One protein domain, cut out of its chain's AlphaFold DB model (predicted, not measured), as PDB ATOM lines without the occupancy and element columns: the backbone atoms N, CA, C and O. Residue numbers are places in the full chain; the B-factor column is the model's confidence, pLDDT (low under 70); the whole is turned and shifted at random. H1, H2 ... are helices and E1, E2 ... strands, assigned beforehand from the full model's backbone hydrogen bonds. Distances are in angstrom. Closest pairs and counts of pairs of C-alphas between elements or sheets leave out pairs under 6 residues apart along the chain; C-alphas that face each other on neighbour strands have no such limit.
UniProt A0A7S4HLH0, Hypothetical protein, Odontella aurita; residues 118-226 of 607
ATOM      1  N   PRO A 118     119.290  94.492  52.554       92.12
ATOM      2  CA  PRO A 118     119.928  94.831  53.819       92.12
ATOM      3  C   PRO A 118     118.969  95.640  54.685       92.12
ATOM      4  O   PRO A 118     118.379  96.614  54.214       92.12
ATOM      5  N   ARG A 119     118.825  95.250  55.953       93.19
ATOM      6  CA  ARG A 119     117.910  95.906  56.896       93.19
ATOM      7  C   ARG A 119     118.225  97.393  57.060       93.19
ATOM      8  O   ARG A 119     117.325  98.204  57.261       93.19
ATOM      9  N   PHE A 120     119.502  97.747  56.949       94.62
ATOM     10  CA  PHE A 120     119.988  99.116  57.006       94.62
ATOM     11  C   PHE A 120     120.721  99.494  55.719       94.62
ATOM     12  O   PHE A 120     121.498  98.714  55.169       94.62
ATOM     13  N   GLY A 121     120.481 100.719  55.242       90.56
ATOM     14  CA  GLY A 121     121.182 101.273  54.085       90.56
ATOM     15  C   GLY A 121     122.663 101.542  54.367       90.56
ATOM     16  O   GLY A 121     123.082 101.654  55.518       90.56
ATOM     17  N   SER A 122     123.455 101.719  53.307       88.00
ATOM     18  CA  SER A 122     124.926 101.834  53.364       88.00
ATOM     19  C   SER A 122     125.472 102.980  54.228       88.00
ATOM     20  O   SER A 122     126.630 102.956  54.641       88.00
ATOM     21  N   THR A 123     124.673 104.010  54.506       88.50
ATOM     22  CA  THR A 123     125.056 105.101  55.414       88.50
ATOM     23  C   THR A 123     124.855 104.730  56.883       88.50
ATOM     24  O   THR A 123     125.655 105.136  57.725       88.50
ATOM     25  N   THR A 124     123.826 103.938  57.188       92.94
ATOM     26  CA  THR A 124     123.480 103.480  58.538       92.94
ATOM     27  C   THR A 124     124.374 102.330  58.995       92.94
ATOM     28  O   THR A 124     124.719 102.277  60.173       92.94
ATOM     29  N   THR A 125     124.868 101.491  58.076       90.19
ATOM     30  CA  THR A 125     125.813 100.396  58.383       90.19
ATOM     31  C   THR A 125     127.123 100.860  59.022       90.19
ATOM     32  O   THR A 125     127.868 100.044  59.545       90.19
ATOM     33  N   LYS A 126     127.403 102.171  59.043       87.19
ATOM     34  CA  LYS A 126     128.506 102.749  59.826       87.19
ATOM     35  C   LYS A 126     128.341 102.572  61.340       87.19
ATOM     36  O   LYS A 126     129.334 102.649  62.052       87.19
ATOM     37  N   PHE A 127     127.113 102.397  61.830       89.81
ATOM     38  CA  PHE A 127     126.825 102.198  63.256       89.81
ATOM     39  C   PHE A 127     125.734 101.155  63.542       89.81
ATOM     40  O   PHE A 127     125.607 100.730  64.685       89.81
ATOM     41  N   ALA A 128     124.968 100.722  62.537       94.94
ATOM     42  CA  ALA A 128     123.996  99.639  62.646       94.94
ATOM     43  C   ALA A 128     123.963  98.801  61.352       94.94
ATOM     44  O   ALA A 128     123.421  99.222  60.331       94.94
ATOM     45  N   THR A 129     124.557  97.609  61.404       95.62
ATOM     46  CA  THR A 129     124.624  96.595  60.338       95.62
ATOM     47  C   THR A 129     123.456  95.602  60.397       95.62
ATOM     48  O   THR A 129     123.034  95.091  59.365       95.62
ATOM     49  N   GLY A 130     122.891  95.349  61.579       96.81
ATOM     50  CA  GLY A 130     121.714  94.491  61.749       96.81
ATOM     51  C   GLY A 130     120.993  94.763  63.061       96.81
ATOM     52  O   GLY A 130     121.463  95.559  63.874       96.81
ATOM     53  N   ALA A 131     119.828  94.147  63.251       97.69
ATOM     54  CA  ALA A 131     119.017  94.345  64.446       97.69
ATOM     55  C   ALA A 131     118.225  93.097  64.829       97.69
ATOM     56  O   ALA A 131     117.734  92.381  63.957       97.69
ATOM     57  N   VAL A 132     118.034  92.907  66.131       97.81
ATOM     58  CA  VAL A 132     117.130  91.908  66.714       97.81
ATOM     59  C   VAL A 132     116.314  92.534  67.844       97.81
ATOM     60  O   VAL A 132     116.648  93.600  68.362       97.81
ATOM     61  N   ARG A 133     115.242  91.858  68.247       96.50
ATOM     62  CA  ARG A 133     114.486  92.145  69.466       96.50
ATOM     63  C   ARG A 133     114.603  90.975  70.432       96.50
ATOM     64  O   ARG A 133     114.591  89.822  70.012       96.50
ATOM     65  N   THR A 134     114.644  91.268  71.717       94.12
ATOM     66  CA  THR A 134     114.483  90.278  72.786       94.12
ATOM     67  C   THR A 134     113.391  90.761  73.730       94.12
ATOM     68  O   THR A 134     113.137  91.963  73.806       94.12
ATOM     69  N   SER A 135     112.734  89.850  74.444       91.56
ATOM     70  CA  SER A 135     111.818  90.251  75.510       91.56
ATOM     71  C   SER A 135     112.570  91.100  76.535       91.56
ATOM     72  O   SER A 135     113.666  90.747  76.979       91.56
ATOM     73  N   LYS A 136     111.966  92.206  76.970       87.62
ATOM     74  CA  LYS A 136     112.526  93.061  78.021       87.62
ATOM     75  C   LYS A 136     112.805  92.282  79.310       87.62
ATOM     76  O   LYS A 136     113.830  92.514  79.944       87.62
ATOM     77  N   SER A 137     111.929  91.347  79.688       86.88
ATOM     78  CA  SER A 137     112.119  90.547  80.904       86.88
ATOM     79  C   SER A 137     113.297  89.581  80.779       86.88
ATOM     80  O   SER A 137     114.031  89.398  81.742       86.88
ATOM     81  N   ASP A 138     113.484  88.985  79.598       90.19
ATOM     82  CA  ASP A 138     114.622  88.103  79.314       90.19
ATOM     83  C   ASP A 138     115.929  88.908  79.368       90.19
ATOM     84  O   ASP A 138     116.839  88.588  80.132       90.19
ATOM     85  N   PHE A 139     115.963  90.061  78.693       92.06
ATOM     86  CA  PHE A 139     117.107  90.972  78.720       92.06
ATOM     87  C   PHE A 139     117.487  91.424  80.135       92.06
ATOM     88  O   PHE A 139     118.651  91.337  80.519       92.06
ATOM     89  N   LEU A 140     116.518  91.882  80.931       89.12
ATOM     90  CA  LEU A 140     116.770  92.375  82.287       89.12
ATOM     91  C   LEU A 140     117.079  91.257  83.289       89.12
ATOM     92  O   LEU A 140     117.680  91.537  84.323       89.12
ATOM     93  N   SER A 141     116.721  90.003  82.989       88.44
ATOM     94  CA  SER A 141     117.129  88.853  83.804       88.44
ATOM     95  C   SER A 141     118.636  88.588  83.721       88.44
ATOM     96  O   SER A 141     119.248  88.203  84.717       88.44
ATOM     97  N   LEU A 142     119.246  88.858  82.560       91.62
ATOM     98  CA  LEU A 142     120.691  88.754  82.349       91.62
ATOM     99  C   LEU A 142     121.419  90.048  82.735       91.62
ATOM    100  O   LEU A 142     122.504  90.010  83.315       91.62
ATOM    101  N   TYR A 143     120.811  91.199  82.438       91.38
ATOM    102  CA  TYR A 143     121.417  92.521  82.576       91.38
ATOM    103  C   TYR A 143     120.562  93.434  83.463       91.38
ATOM    104  O   TYR A 143     119.931  94.384  83.004       91.38
ATOM    105  N   ASP A 144     120.532  93.146  84.763       87.81
ATOM    106  CA  ASP A 144     119.792  93.959  85.734       87.81
ATOM    107  C   ASP A 144     120.576  95.229  86.113       87.81
ATOM    108  O   ASP A 144     121.569  95.176  86.852       87.81
ATOM    109  N   TYR A 145     120.075  96.365  85.613       82.25
ATOM    110  CA  TYR A 145     120.579  97.728  85.832       82.25
ATOM    111  C   TYR A 145     119.974  98.424  87.061       82.25
ATOM    112  O   TYR A 145     120.099  99.640  87.212       82.25
ATOM    113  N   GLY A 146     119.294  97.682  87.938       86.31
ATOM    114  CA  GLY A 146     118.903  98.190  89.246       86.31
ATOM    115  C   GLY A 146     117.588  98.950  89.314       86.31
ATOM    116  O   GLY A 146     117.250  99.460  90.382       86.31
ATOM    117  N   GLY A 147     116.864  99.064  88.200       85.06
ATOM    118  CA  GLY A 147     115.569  99.739  88.150       85.06
ATOM    119  C   GLY A 147     114.478  99.018  88.966       85.06
ATOM    120  O   GLY A 147     114.648  97.842  89.307       85.06
ATOM    121  N   PRO A 148     113.358  99.704  89.272       84.31
ATOM    122  CA  PRO A 148     112.200  99.115  89.955       84.31
ATOM    123  C   PRO A 148     111.634  97.864  89.262       84.31
ATOM    124  O   PRO A 148     111.615  97.785  88.034       84.31
ATOM    125  N   GLU A 149     111.128  96.904  90.040       72.12
ATOM    126  CA  GLU A 149     110.639  95.610  89.525       72.12
ATOM    127  C   GLU A 149     109.372  95.692  88.669       72.12
ATOM    128  O   GLU A 149     109.211  94.906  87.736       72.12
ATOM    129  N   ASP A 150     108.496  96.660  88.931       66.62
ATOM    130  CA  ASP A 150     107.297  96.932  88.126       66.62
ATOM    131  C   ASP A 150     107.621  97.481  86.731       66.62
ATOM    132  O   ASP A 150     106.714  97.681  85.938       66.62
ATOM    133  N   HIS A 151     108.896  97.750  86.441       55.94
ATOM    134  CA  HIS A 151     109.403  98.001  85.098       55.94
ATOM    135  C   HIS A 151     110.191  96.817  84.531       55.94
ATOM    136  O   HIS A 151     110.654  96.898  83.398       55.94
ATOM    137  N   ASN A 152     110.350  95.726  85.281       51.84
ATOM    138  CA  ASN A 152     111.086  94.534  84.854       51.84
ATOM    139  C   ASN A 152     110.140  93.375  84.471       51.84
ATOM    140  O   ASN A 152     110.564  92.440  83.791       51.84
ATOM    141  N   HIS A 153     108.856  93.440  84.854       51.56
ATOM    142  CA  HIS A 153     107.890  92.340  84.728       51.56
ATOM    143  C   HIS A 153     106.533  92.775  84.142       51.56
ATOM    144  O   HIS A 153     105.474  92.525  84.714       51.56
ATOM    145  N   ASP A 154     106.535  93.366  82.949       47.78
ATOM    146  CA  ASP A 154     105.326  93.956  82.341       47.78
ATOM    147  C   ASP A 154     104.427  92.938  81.600       47.78
ATOM    148  O   ASP A 154     103.744  93.263  80.630       47.78
ATOM    149  N   GLY A 155     104.411  91.668  82.018       46.75
ATOM    150  CA  GLY A 155     103.473  90.674  81.473       46.75
ATOM    151  C   GLY A 155     103.736  90.207  80.029       46.75
ATOM    152  O   GLY A 155     102.876  89.537  79.459       46.75
ATOM    153  N   GLY A 156     104.916  90.493  79.457       49.75
ATOM    154  CA  GLY A 156     105.403  89.880  78.207       49.75
ATOM    155  C   GLY A 156     105.097  90.628  76.901       49.75
ATOM    156  O   GLY A 156     105.113  90.006  75.845       49.75
ATOM    157  N   GLY A 157     104.803  91.932  76.953       62.12
ATOM    158  CA  GLY A 157     104.477  92.741  75.764       62.12
ATOM    159  C   GLY A 157     105.529  93.769  75.327       62.12
ATOM    160  O   GLY A 157     105.285  94.488  74.359       62.12
ATOM    161  N   GLU A 158     106.657  93.885  76.034       80.44
ATOM    162  CA  GLU A 158     107.696  94.883  75.750       80.44
ATOM    163  C   GLU A 158     108.999  94.222  75.295       80.44
ATOM    164  O   GLU A 158     109.480  93.280  75.929       80.44
ATOM    165  N   ASP A 159     109.595  94.761  74.232       88.56
ATOM    166  CA  ASP A 159     110.858  94.284  73.672       88.56
ATOM    167  C   ASP A 159     112.008  95.251  73.984       88.56
ATOM    168  O   ASP A 159     111.842  96.473  73.940       88.56
ATOM    169  N   ALA A 160     113.204  94.708  74.196       91.94
ATOM    170  CA  ALA A 160     114.455  95.432  74.022       91.94
ATOM    171  C   ALA A 160     114.932  95.289  72.567       91.94
ATOM    172  O   ALA A 160     114.991  94.187  72.019       91.94
ATOM    173  N   LEU A 161     115.275  96.415  71.937       95.31
ATOM    174  CA  LEU A 161     115.842  96.462  70.589       95.31
ATOM    175  C   LEU A 161     117.371  96.483  70.675       95.31
ATOM    176  O   LEU A 161     117.936  97.397  71.275       95.31
ATOM    177  N   ILE A 162     118.027  95.527  70.022       96.88
ATOM    178  CA  ILE A 162     119.487  95.447  69.929       96.88
ATOM    179  C   ILE A 162     119.897  95.769  68.493       96.88
ATOM    180  O   ILE A 162     119.383  95.182  67.539       96.88
ATOM    181  N   LEU A 163     120.815  96.726  68.349       96.69
ATOM    182  CA  LEU A 163     121.411  97.125  67.078       96.69
ATOM    183  C   LEU A 163     122.879  96.702  67.070       96.69
ATOM    184  O   LEU A 163     123.630  97.067  67.971       96.69
ATOM    185  N   TYR A 164     123.291  95.969  66.042       97.06
ATOM    186  CA  TYR A 164     124.662  95.489  65.895       97.06
ATOM    187  C   TYR A 164     125.465  96.427  65.015       97.06
ATOM    188  O   TYR A 164     125.032  96.741  63.910       97.06
ATOM    189  N   SER A 165     126.660  96.819  65.443       93.56
ATOM    190  CA  SER A 165     127.569  97.636  64.629       93.56
ATOM    191  C   SER A 165     128.229  96.834  63.500       93.56
ATOM    192  O   SER A 165     128.527  97.398  62.449       93.56
ATOM    193  N   SER A 166     128.389  95.516  63.654       94.75
ATOM    194  CA  SER A 166     129.035  94.623  62.684       94.75
ATOM    195  C   SER A 166     128.343  93.256  62.607       94.75
ATOM    196  O   SER A 166     127.529  92.906  63.458       94.75
ATOM    197  N   ARG A 167     128.696  92.449  61.594       94.69
ATOM    198  CA  ARG A 167     128.277  91.037  61.509       94.69
ATOM    199  C   ARG A 167     128.874  90.184  62.633       94.69
ATOM    200  O   ARG A 167     128.211  89.266  63.086       94.69
ATOM    201  N   SER A 168     130.094  90.485  63.080       96.19
ATOM    202  CA  SER A 168     130.778  89.704  64.120       96.19
ATOM    203  C   SER A 168     130.132  89.826  65.499       96.19
ATOM    204  O   SER A 168     130.346  88.948  66.316       96.19
ATOM    205  N   ALA A 169     129.343  90.877  65.748       97.25
ATOM    206  CA  ALA A 169     128.596  91.049  66.993       97.25
ATOM    207  C   ALA A 169     127.220  90.346  66.991       97.25
ATOM    208  O   ALA A 169     126.544  90.330  68.013       97.25
ATOM    209  N   MET A 170     126.774  89.815  65.845       97.00
ATOM    210  CA  MET A 170     125.482  89.121  65.707       97.00
ATOM    211  C   MET A 170     125.551  87.692  66.272       97.00
ATOM    212  O   MET A 170     126.657  87.194  66.473       97.00
ATOM    213  N   PRO A 171     124.410  86.997  66.466       97.50
ATOM    214  CA  PRO A 171     124.418  85.590  66.866       97.50
ATOM    215  C   PRO A 171     125.261  84.708  65.925       97.50
ATOM    216  O   PRO A 171     125.337  84.943  64.722       97.50
ATOM    217  N   SER A 172     125.874  83.666  66.460       96.50
ATOM    218  CA  SER A 172     126.709  82.691  65.750       96.50
ATOM    219  C   SER A 172     125.871  81.763  64.879       96.50
ATOM    220  O   SER A 172     126.368  81.227  63.893       96.50
ATOM    221  N   ASP A 173     124.595  81.572  65.228       97.31
ATOM    222  CA  ASP A 173     123.645  80.879  64.365       97.31
ATOM    223  C   ASP A 173     123.449  81.669  63.062       97.31
ATOM    224  O   ASP A 173     122.932  82.794  63.050       97.31
ATOM    225  N   ASP A 174     123.857  81.053  61.952       94.38
ATOM    226  CA  ASP A 174     123.853  81.686  60.636       94.38
ATOM    227  C   ASP A 174     122.470  82.186  60.226       94.38
ATOM    228  O   ASP A 174     122.375  83.247  59.605       94.38
ATOM    229  N   ALA A 175     121.404  81.459  60.583       93.81
ATOM    230  CA  ALA A 175     120.044  81.861  60.258       93.81
ATOM    231  C   ALA A 175     119.646  83.094  61.077       93.81
ATOM    232  O   ALA A 175     119.238  84.097  60.493       93.81
ATOM    233  N   LYS A 176     119.820  83.078  62.405       95.81
ATOM    234  CA  LYS A 176     119.509  84.229  63.273       95.81
ATOM    235  C   LYS A 176     120.240  85.487  62.818       95.81
ATOM    236  O   LYS A 176     119.626  86.547  62.698       95.81
ATOM    237  N   ALA A 177     121.529  85.380  62.515       96.06
ATOM    238  CA  ALA A 177     122.293  86.534  62.076       96.06
ATOM    239  C   ALA A 177     121.927  86.984  60.653       96.06
ATOM    240  O   ALA A 177     121.953  88.180  60.362       96.06
ATOM    241  N   ASP A 178     121.577  86.068  59.746       94.94
ATOM    242  CA  ASP A 178     121.044  86.421  58.425       94.94
ATOM    243  C   ASP A 178     119.732  87.223  58.541       94.94
ATOM    244  O   ASP A 178     119.628  88.313  57.976       94.94
ATOM    245  N   TYR A 179     118.795  86.789  59.390       94.62
ATOM    246  CA  TYR A 179     117.574  87.548  59.698       94.62
ATOM    247  C   TYR A 179     117.846  88.872  60.433       94.62
ATOM    248  O   TYR A 179     117.082  89.833  60.284       94.62
ATOM    249  N   ALA A 180     118.919  88.960  61.222       96.25
ATOM    250  CA  ALA A 180     119.329  90.216  61.844       96.25
ATOM    251  C   ALA A 180     119.810  91.232  60.793       96.25
ATOM    252  O   ALA A 180     119.498  92.423  60.891       96.25
ATOM    253  N   MET A 181     120.541  90.763  59.776       95.69
ATOM    254  CA  MET A 181     121.171  91.586  58.741       95.69
ATOM    255  C   MET A 181     120.225  91.965  57.593       95.69
ATOM    256  O   MET A 181     120.327  93.072  57.055       95.69
ATOM    257  N   TYR A 182     119.298  91.083  57.223       94.50
ATOM    258  CA  TYR A 182     118.419  91.257  56.067       94.50
ATOM    259  C   TYR A 182     116.945  91.323  56.460       94.50
ATOM    260  O   TYR A 182     116.508  90.717  57.438       94.50
ATOM    261  N   ASP A 183     116.167  92.081  55.688       91.56
ATOM    262  CA  ASP A 183     114.715  92.136  55.826       91.56
ATOM    263  C   ASP A 183     114.032  91.218  54.806       91.56
ATOM    264  O   ASP A 183     114.230  91.330  53.593       91.56
ATOM    265  N   TYR A 184     113.197  90.327  55.333       88.75
ATOM    266  CA  TYR A 184     112.394  89.361  54.586       88.75
ATOM    267  C   TYR A 184     110.892  89.692  54.613       88.75
ATOM    268  O   TYR A 184     110.077  88.871  54.206       88.75
ATOM    269  N   GLY A 185     110.507  90.874  55.115       86.25
ATOM    270  CA  GLY A 185     109.111  91.319  55.205       86.25
ATOM    271  C   GLY A 185     108.407  90.967  56.522       86.25
ATOM    272  O   GLY A 185     107.246  91.316  56.702       86.25
ATOM    273  N   ASN A 186     109.114  90.334  57.465       84.62
ATOM    274  CA  ASN A 186     108.581  89.918  58.771       84.62
ATOM    275  C   ASN A 186     109.005  90.851  59.925       84.62
ATOM    276  O   ASN A 186     108.806  90.533  61.098       84.62
ATOM    277  N   GLY A 187     109.604  92.006  59.609       89.31
ATOM    278  CA  GLY A 187     110.092  92.966  60.598       89.31
ATOM    279  C   GLY A 187     111.419  92.551  61.242       89.31
ATOM    280  O   GLY A 187     112.220  91.827  60.646       89.31
ATOM    281  N   ILE A 188     111.692  93.077  62.441       95.38
ATOM    282  CA  ILE A 188     112.919  92.778  63.196       95.38
ATOM    283  C   ILE A 188     112.743  91.429  63.910       95.38
ATOM    284  O   ILE A 188     111.772  91.298  64.671       95.38
ATOM    285  N   PRO A 189     113.633  90.441  63.694       95.12
ATOM    286  CA  PRO A 189     113.509  89.112  64.288       95.12
ATOM    287  C   PRO A 189     113.569  89.172  65.811       95.12
ATOM    288  O   PRO A 189     114.225  90.045  66.378       95.12
ATOM    289  N   SER A 190     112.889  88.228  66.458       95.00
ATOM    290  CA  SER A 190     113.007  88.016  67.897       95.00
ATOM    291  C   SER A 190     113.928  86.831  68.176       95.00
ATOM    292  O   SER A 190     113.843  85.815  67.484       95.00
ATOM    293  N   VAL A 191     114.821  86.986  69.149       96.25
ATOM    294  CA  VAL A 191     115.729  85.948  69.656       96.25
ATOM    295  C   VAL A 191     115.851  86.093  71.177       96.25
ATOM    296  O   VAL A 191     115.450  87.122  71.730       96.25
ATOM    297  N   SER A 192     116.402  85.084  71.857       95.88
ATOM    298  CA  SER A 192     116.680  85.193  73.294       95.88
ATOM    299  C   SER A 192     117.724  86.276  73.572       95.88
ATOM    300  O   SER A 192     118.554  86.588  72.716       95.88
ATOM    301  N   ALA A 193     117.699  86.859  74.770       95.69
ATOM    302  CA  ALA A 193     118.700  87.829  75.192       95.69
ATOM    303  C   ALA A 193     120.109  87.222  75.161       95.69
ATOM    304  O   ALA A 193     121.019  87.887  74.682       95.69
ATOM    305  N   ALA A 194     120.264  85.960  75.577       97.25
ATOM    306  CA  ALA A 194     121.542  85.252  75.551       97.25
ATOM    307  C   ALA A 194     122.093  85.096  74.124       97.25
ATOM    308  O   ALA A 194     123.236  85.463  73.877       97.25
ATOM    309  N   ASP A 195     121.270  84.635  73.173       97.31
ATOM    310  CA  ASP A 195     121.680  84.548  71.763       97.31
ATOM    311  C   ASP A 195     121.999  85.934  71.192       97.31
ATOM    312  O   ASP A 195     122.920  86.099  70.399       97.31
ATOM    313  N   ALA A 196     121.203  86.946  71.556       97.44
ATOM    314  CA  ALA A 196     121.365  88.292  71.027       97.44
ATOM    315  C   ALA A 196     122.689  88.934  71.447       97.44
ATOM    316  O   ALA A 196     123.187  89.804  70.731       97.44
ATOM    317  N   THR A 197     123.227  88.563  72.606       97.62
ATOM    318  CA  THR A 197     124.403  89.205  73.197       97.62
ATOM    319  C   THR A 197     125.630  88.306  73.269       97.62
ATOM    320  O   THR A 197     126.667  88.772  73.734       97.62
ATOM    321  N   GLU A 198     125.565  87.062  72.782       96.88
ATOM    322  CA  GLU A 198     126.658  86.086  72.916       96.88
ATOM    323  C   GLU A 198     127.995  86.557  72.324       96.88
ATOM    324  O   GLU A 198     129.049  86.241  72.868       96.88
ATOM    325  N   ASN A 199     127.946  87.361  71.255       97.69
ATOM    326  CA  ASN A 199     129.120  87.898  70.565       97.69
ATOM    327  C   ASN A 199     129.327  89.407  70.815       97.69
ATOM    328  O   ASN A 199     130.140  90.050  70.148       97.69
ATOM    329  N   CYS A 200     128.594  90.004  71.762       96.25
ATOM    330  CA  CYS A 200     128.773  91.405  72.139       96.25
ATOM    331  C   CYS A 200     129.981  91.560  73.076       96.25
ATOM    332  O   CYS A 200     129.903  91.230  74.256       96.25
ATOM    333  N   GLU A 201     131.075  92.144  72.584       95.38
ATOM    334  CA  GLU A 201     132.224  92.527  73.428       95.38
ATOM    335  C   GLU A 201     131.942  93.796  74.253       95.38
ATOM    336  O   GLU A 201     132.478  93.988  75.344       95.38
ATOM    337  N   ASN A 202     131.083  94.671  73.732       92.12
ATOM    338  CA  ASN A 202     130.662  95.922  74.342       92.12
ATOM    339  C   ASN A 202     129.181  96.197  74.041       92.12
ATOM    340  O   ASN A 202     128.706  96.005  72.924       92.12
ATOM    341  N   MET A 203     128.438  96.674  75.042       92.31
ATOM    342  CA  MET A 203     127.012  96.981  74.911       92.31
ATOM    343  C   MET A 203     126.671  98.293  75.615       92.31
ATOM    344  O   MET A 203     126.907  98.449  76.811       92.31
ATOM    345  N   ASN A 204     126.063  99.215  74.871       91.00
ATOM    346  CA  ASN A 204     125.525 100.468  75.394       91.00
ATOM    347  C   ASN A 204     124.002 100.365  75.490       91.00
ATOM    348  O   ASN A 204     123.344  99.995  74.518       91.00
ATOM    349  N   VAL A 205     123.433 100.730  76.639       89.88
ATOM    350  CA  VAL A 205     121.985 100.648  76.879       89.88
ATOM    351  C   VAL A 205     121.391 102.042  77.031       89.88
ATOM    352  O   VAL A 205     121.827 102.833  77.864       89.88
ATOM    353  N   ILE A 206     120.360 102.335  76.235       88.44
ATOM    354  CA  ILE A 206     119.575 103.570  76.324       88.44
ATOM    355  C   ILE A 206     118.161 103.207  76.766       88.44
ATOM    356  O   ILE A 206     117.406 102.584  76.020       88.44
ATOM    357  N   VAL A 207     117.781 103.639  77.967       83.56
ATOM    358  CA  VAL A 207     116.417 103.465  78.475       83.56
ATOM    359  C   VAL A 207     115.552 104.628  78.001       83.56
ATOM    360  O   VAL A 207     115.825 105.793  78.304       83.56
ATOM    361  N   VAL A 208     114.494 104.313  77.257       81.50
ATOM    362  CA  VAL A 208     113.531 105.292  76.736       81.50
ATOM    363  C   VAL A 208     112.214 105.227  77.507       81.50
ATOM    364  O   VAL A 208     111.849 104.202  78.075       81.50
ATOM    365  N   ASN A 209     111.487 106.343  77.545       74.94
ATOM    366  CA  ASN A 209     110.196 106.417  78.224       74.94
ATOM    367  C   ASN A 209     109.122 105.666  77.417       74.94
ATOM    368  O   ASN A 209     108.882 106.000  76.261       74.94
ATOM    369  N   ALA A 210     108.443 104.705  78.047       68.31
ATOM    370  CA  ALA A 210     107.389 103.896  77.425       68.31
ATOM    371  C   ALA A 210     106.043 104.633  77.246       68.31
ATOM    372  O   ALA A 210     105.109 104.110  76.636       68.31
ATOM    373  N   ARG A 211     105.889 105.857  77.775       70.56
ATOM    374  CA  ARG A 211     104.649 106.630  77.605       70.56
ATOM    375  C   ARG A 211     104.440 106.970  76.129       70.56
ATOM    376  O   ARG A 211     105.333 107.527  75.495       70.56
ATOM    377  N   LYS A 212     103.221 106.729  75.625       67.50
ATOM    378  CA  LYS A 212     102.752 107.116  74.279       67.50
ATOM    379  C   LYS A 212     102.728 108.645  74.124       67.50
ATOM    380  O   LYS A 212     101.677 109.276  74.186       67.50
ATOM    381  N   SER A 213     103.905 109.236  73.978       75.81
ATOM    382  CA  SER A 213     104.127 110.657  73.732       75.81
ATOM    383  C   SER A 213     104.607 110.863  72.294       75.81
ATOM    384  O   SER A 213     104.982 109.913  71.606       75.81
ATOM    385  N   LYS A 214     104.596 112.111  71.811       84.50
ATOM    386  CA  LYS A 214     105.184 112.480  70.511       84.50
ATOM    387  C   LYS A 214     106.719 112.542  70.621       84.50
ATOM    388  O   LYS A 214     107.313 113.593  70.389       84.50
ATOM    389  N   GLN A 215     107.339 111.443  71.043       85.38
ATOM    390  CA  GLN A 215     108.781 111.307  71.235       85.38
ATOM    391  C   GLN A 215     109.398 110.495  70.092       85.38
ATOM    392  O   GLN A 215     108.860 109.470  69.685       85.38
ATOM    393  N   CYS A 216     110.565 110.937  69.630       88.38
ATOM    394  CA  CYS A 216     111.437 110.177  68.739       88.38
ATOM    395  C   CYS A 216     112.816 110.041  69.394       88.38
ATOM    396  O   CYS A 216     113.235 110.929  70.140       88.38
ATOM    397  N   THR A 217     113.533 108.963  69.080       90.31
ATOM    398  CA  THR A 217     114.919 108.742  69.512       90.31
ATOM    399  C   THR A 217     115.812 108.720  68.281       90.31
ATOM    400  O   THR A 217     115.505 108.032  67.310       90.31
ATOM    401  N   VAL A 218     116.908 109.477  68.316       90.50
ATOM    402  CA  VAL A 218     117.912 109.495  67.248       90.50
ATOM    403  C   VAL A 218     119.153 108.765  67.742       90.50
ATOM    404  O   VAL A 218     119.690 109.108  68.793       90.50
ATOM    405  N   ILE A 219     119.611 107.782  66.968       89.94
ATOM    406  CA  ILE A 219     120.912 107.132  67.134       89.94
ATOM    407  C   ILE A 219     121.760 107.551  65.935       89.94
ATOM    408  O   ILE A 219     121.312 107.453  64.793       89.94
ATOM    409  N   THR A 220     122.959 108.061  66.197       89.19
ATOM    410  CA  THR A 220     123.887 108.549  65.172       89.19
ATOM    411  C   THR A 220     125.296 108.062  65.470       89.19
ATOM    412  O   THR A 220     125.644 107.846  66.628       89.19
ATOM    413  N   TYR A 221     126.116 107.923  64.428       86.12
ATOM    414  CA  TYR A 221     127.545 107.671  64.590       86.12
ATOM    415  C   TYR A 221     128.275 108.955  65.011       86.12
ATOM    416  O   TYR A 221     127.881 110.061  64.631       86.12
ATOM    417  N   GLY A 222     129.338 108.808  65.798       87.12
ATOM    418  CA  GLY A 222     130.129 109.904  66.354       87.12
ATOM    419  C   GLY A 222     131.087 109.390  67.427       87.12
ATOM    420  O   GLY A 222     131.248 108.180  67.576       87.12
ATOM    421  N   TYR A 223     131.712 110.300  68.179       86.56
ATOM    422  CA  TYR A 223     132.426 109.914  69.398       86.56
ATOM    423  C   TYR A 223     131.438 109.407  70.449       86.56
ATOM    424  O   TYR A 223     130.341 109.955  70.582       86.56
ATOM    425  N   GLU A 224     131.839 108.375  71.189       83.56
ATOM    426  CA  GLU A 224     131.021 107.815  72.261       83.56
ATOM    427  C   GLU A 224     130.682 108.883  73.311       83.56
ATOM    428  O   GLU A 224     131.533 109.665  73.739       83.56
ATOM    429  N   ASN A 225     129.412 108.919  73.711       83.88
ATOM    430  CA  ASN A 225     128.898 109.787  74.761       83.88
ATOM    431  C   ASN A 225     127.974 108.965  75.662       83.88
ATOM    432  O   ASN A 225     126.988 108.403  75.187       83.88
ATOM    433  N   TYR A 226     128.277 108.926  76.958       83.88
ATOM    434  CA  TYR A 226     127.515 108.163  77.952       83.88
ATOM    435  C   TYR A 226     126.317 108.941  78.525       83.88
ATOM    436  O   TYR A 226     125.608 108.449  79.402       83.88
TER     437      TYR A 226
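AT A GLANCE: This is residues 118 to 226 of the 607 residues of the protein "Hypothetical protein" of Odontella aurita (UniProt A0A7S4HLH0). Little regular structure is present: a ribbon of two antiparallel strands, E1 and E2, runs through the middle, with helices H1 and H2 at opposite ends. The printed part has 109 residues, 32 in named elements E1, H1, E2, H2, H3, mixed in class. It is compact, with a radius of gyration of the C-alphas of 14.3 A, spanning 38 by 29 by 29 A.

IN THESE COORDINATES: E1, residues 130 to 135, runs 17.5 A from C-alpha 130 at (121.714, 94.491, 61.749); E2, residues 159 to 164, runs 15.9 A. H1 is residues 136 to 142, H2 174 to 181, H3 193 to 197, ending at (124.403, 89.205, 73.197).

HOW THE PARTS SIT: E1 and E2 are antiparallel at 155 degrees; N 132 and O 162, 3.0 A, are within hydrogen-bond range, as is every O i to N i+4 pair in the helices. The closest C-alphas of E1 and H2, Gly 130 and Met 181, are 4.2 A apart. H1 touches H3; their closest C-alphas, Phe 139 and Ala 193, are 5.0 A apart.

THE WHOLE: The printed part has no cut. Links H1 to E2 and H2 to H3 are long. Residues 150 to 157, 210 and 212 have pLDDT under 70.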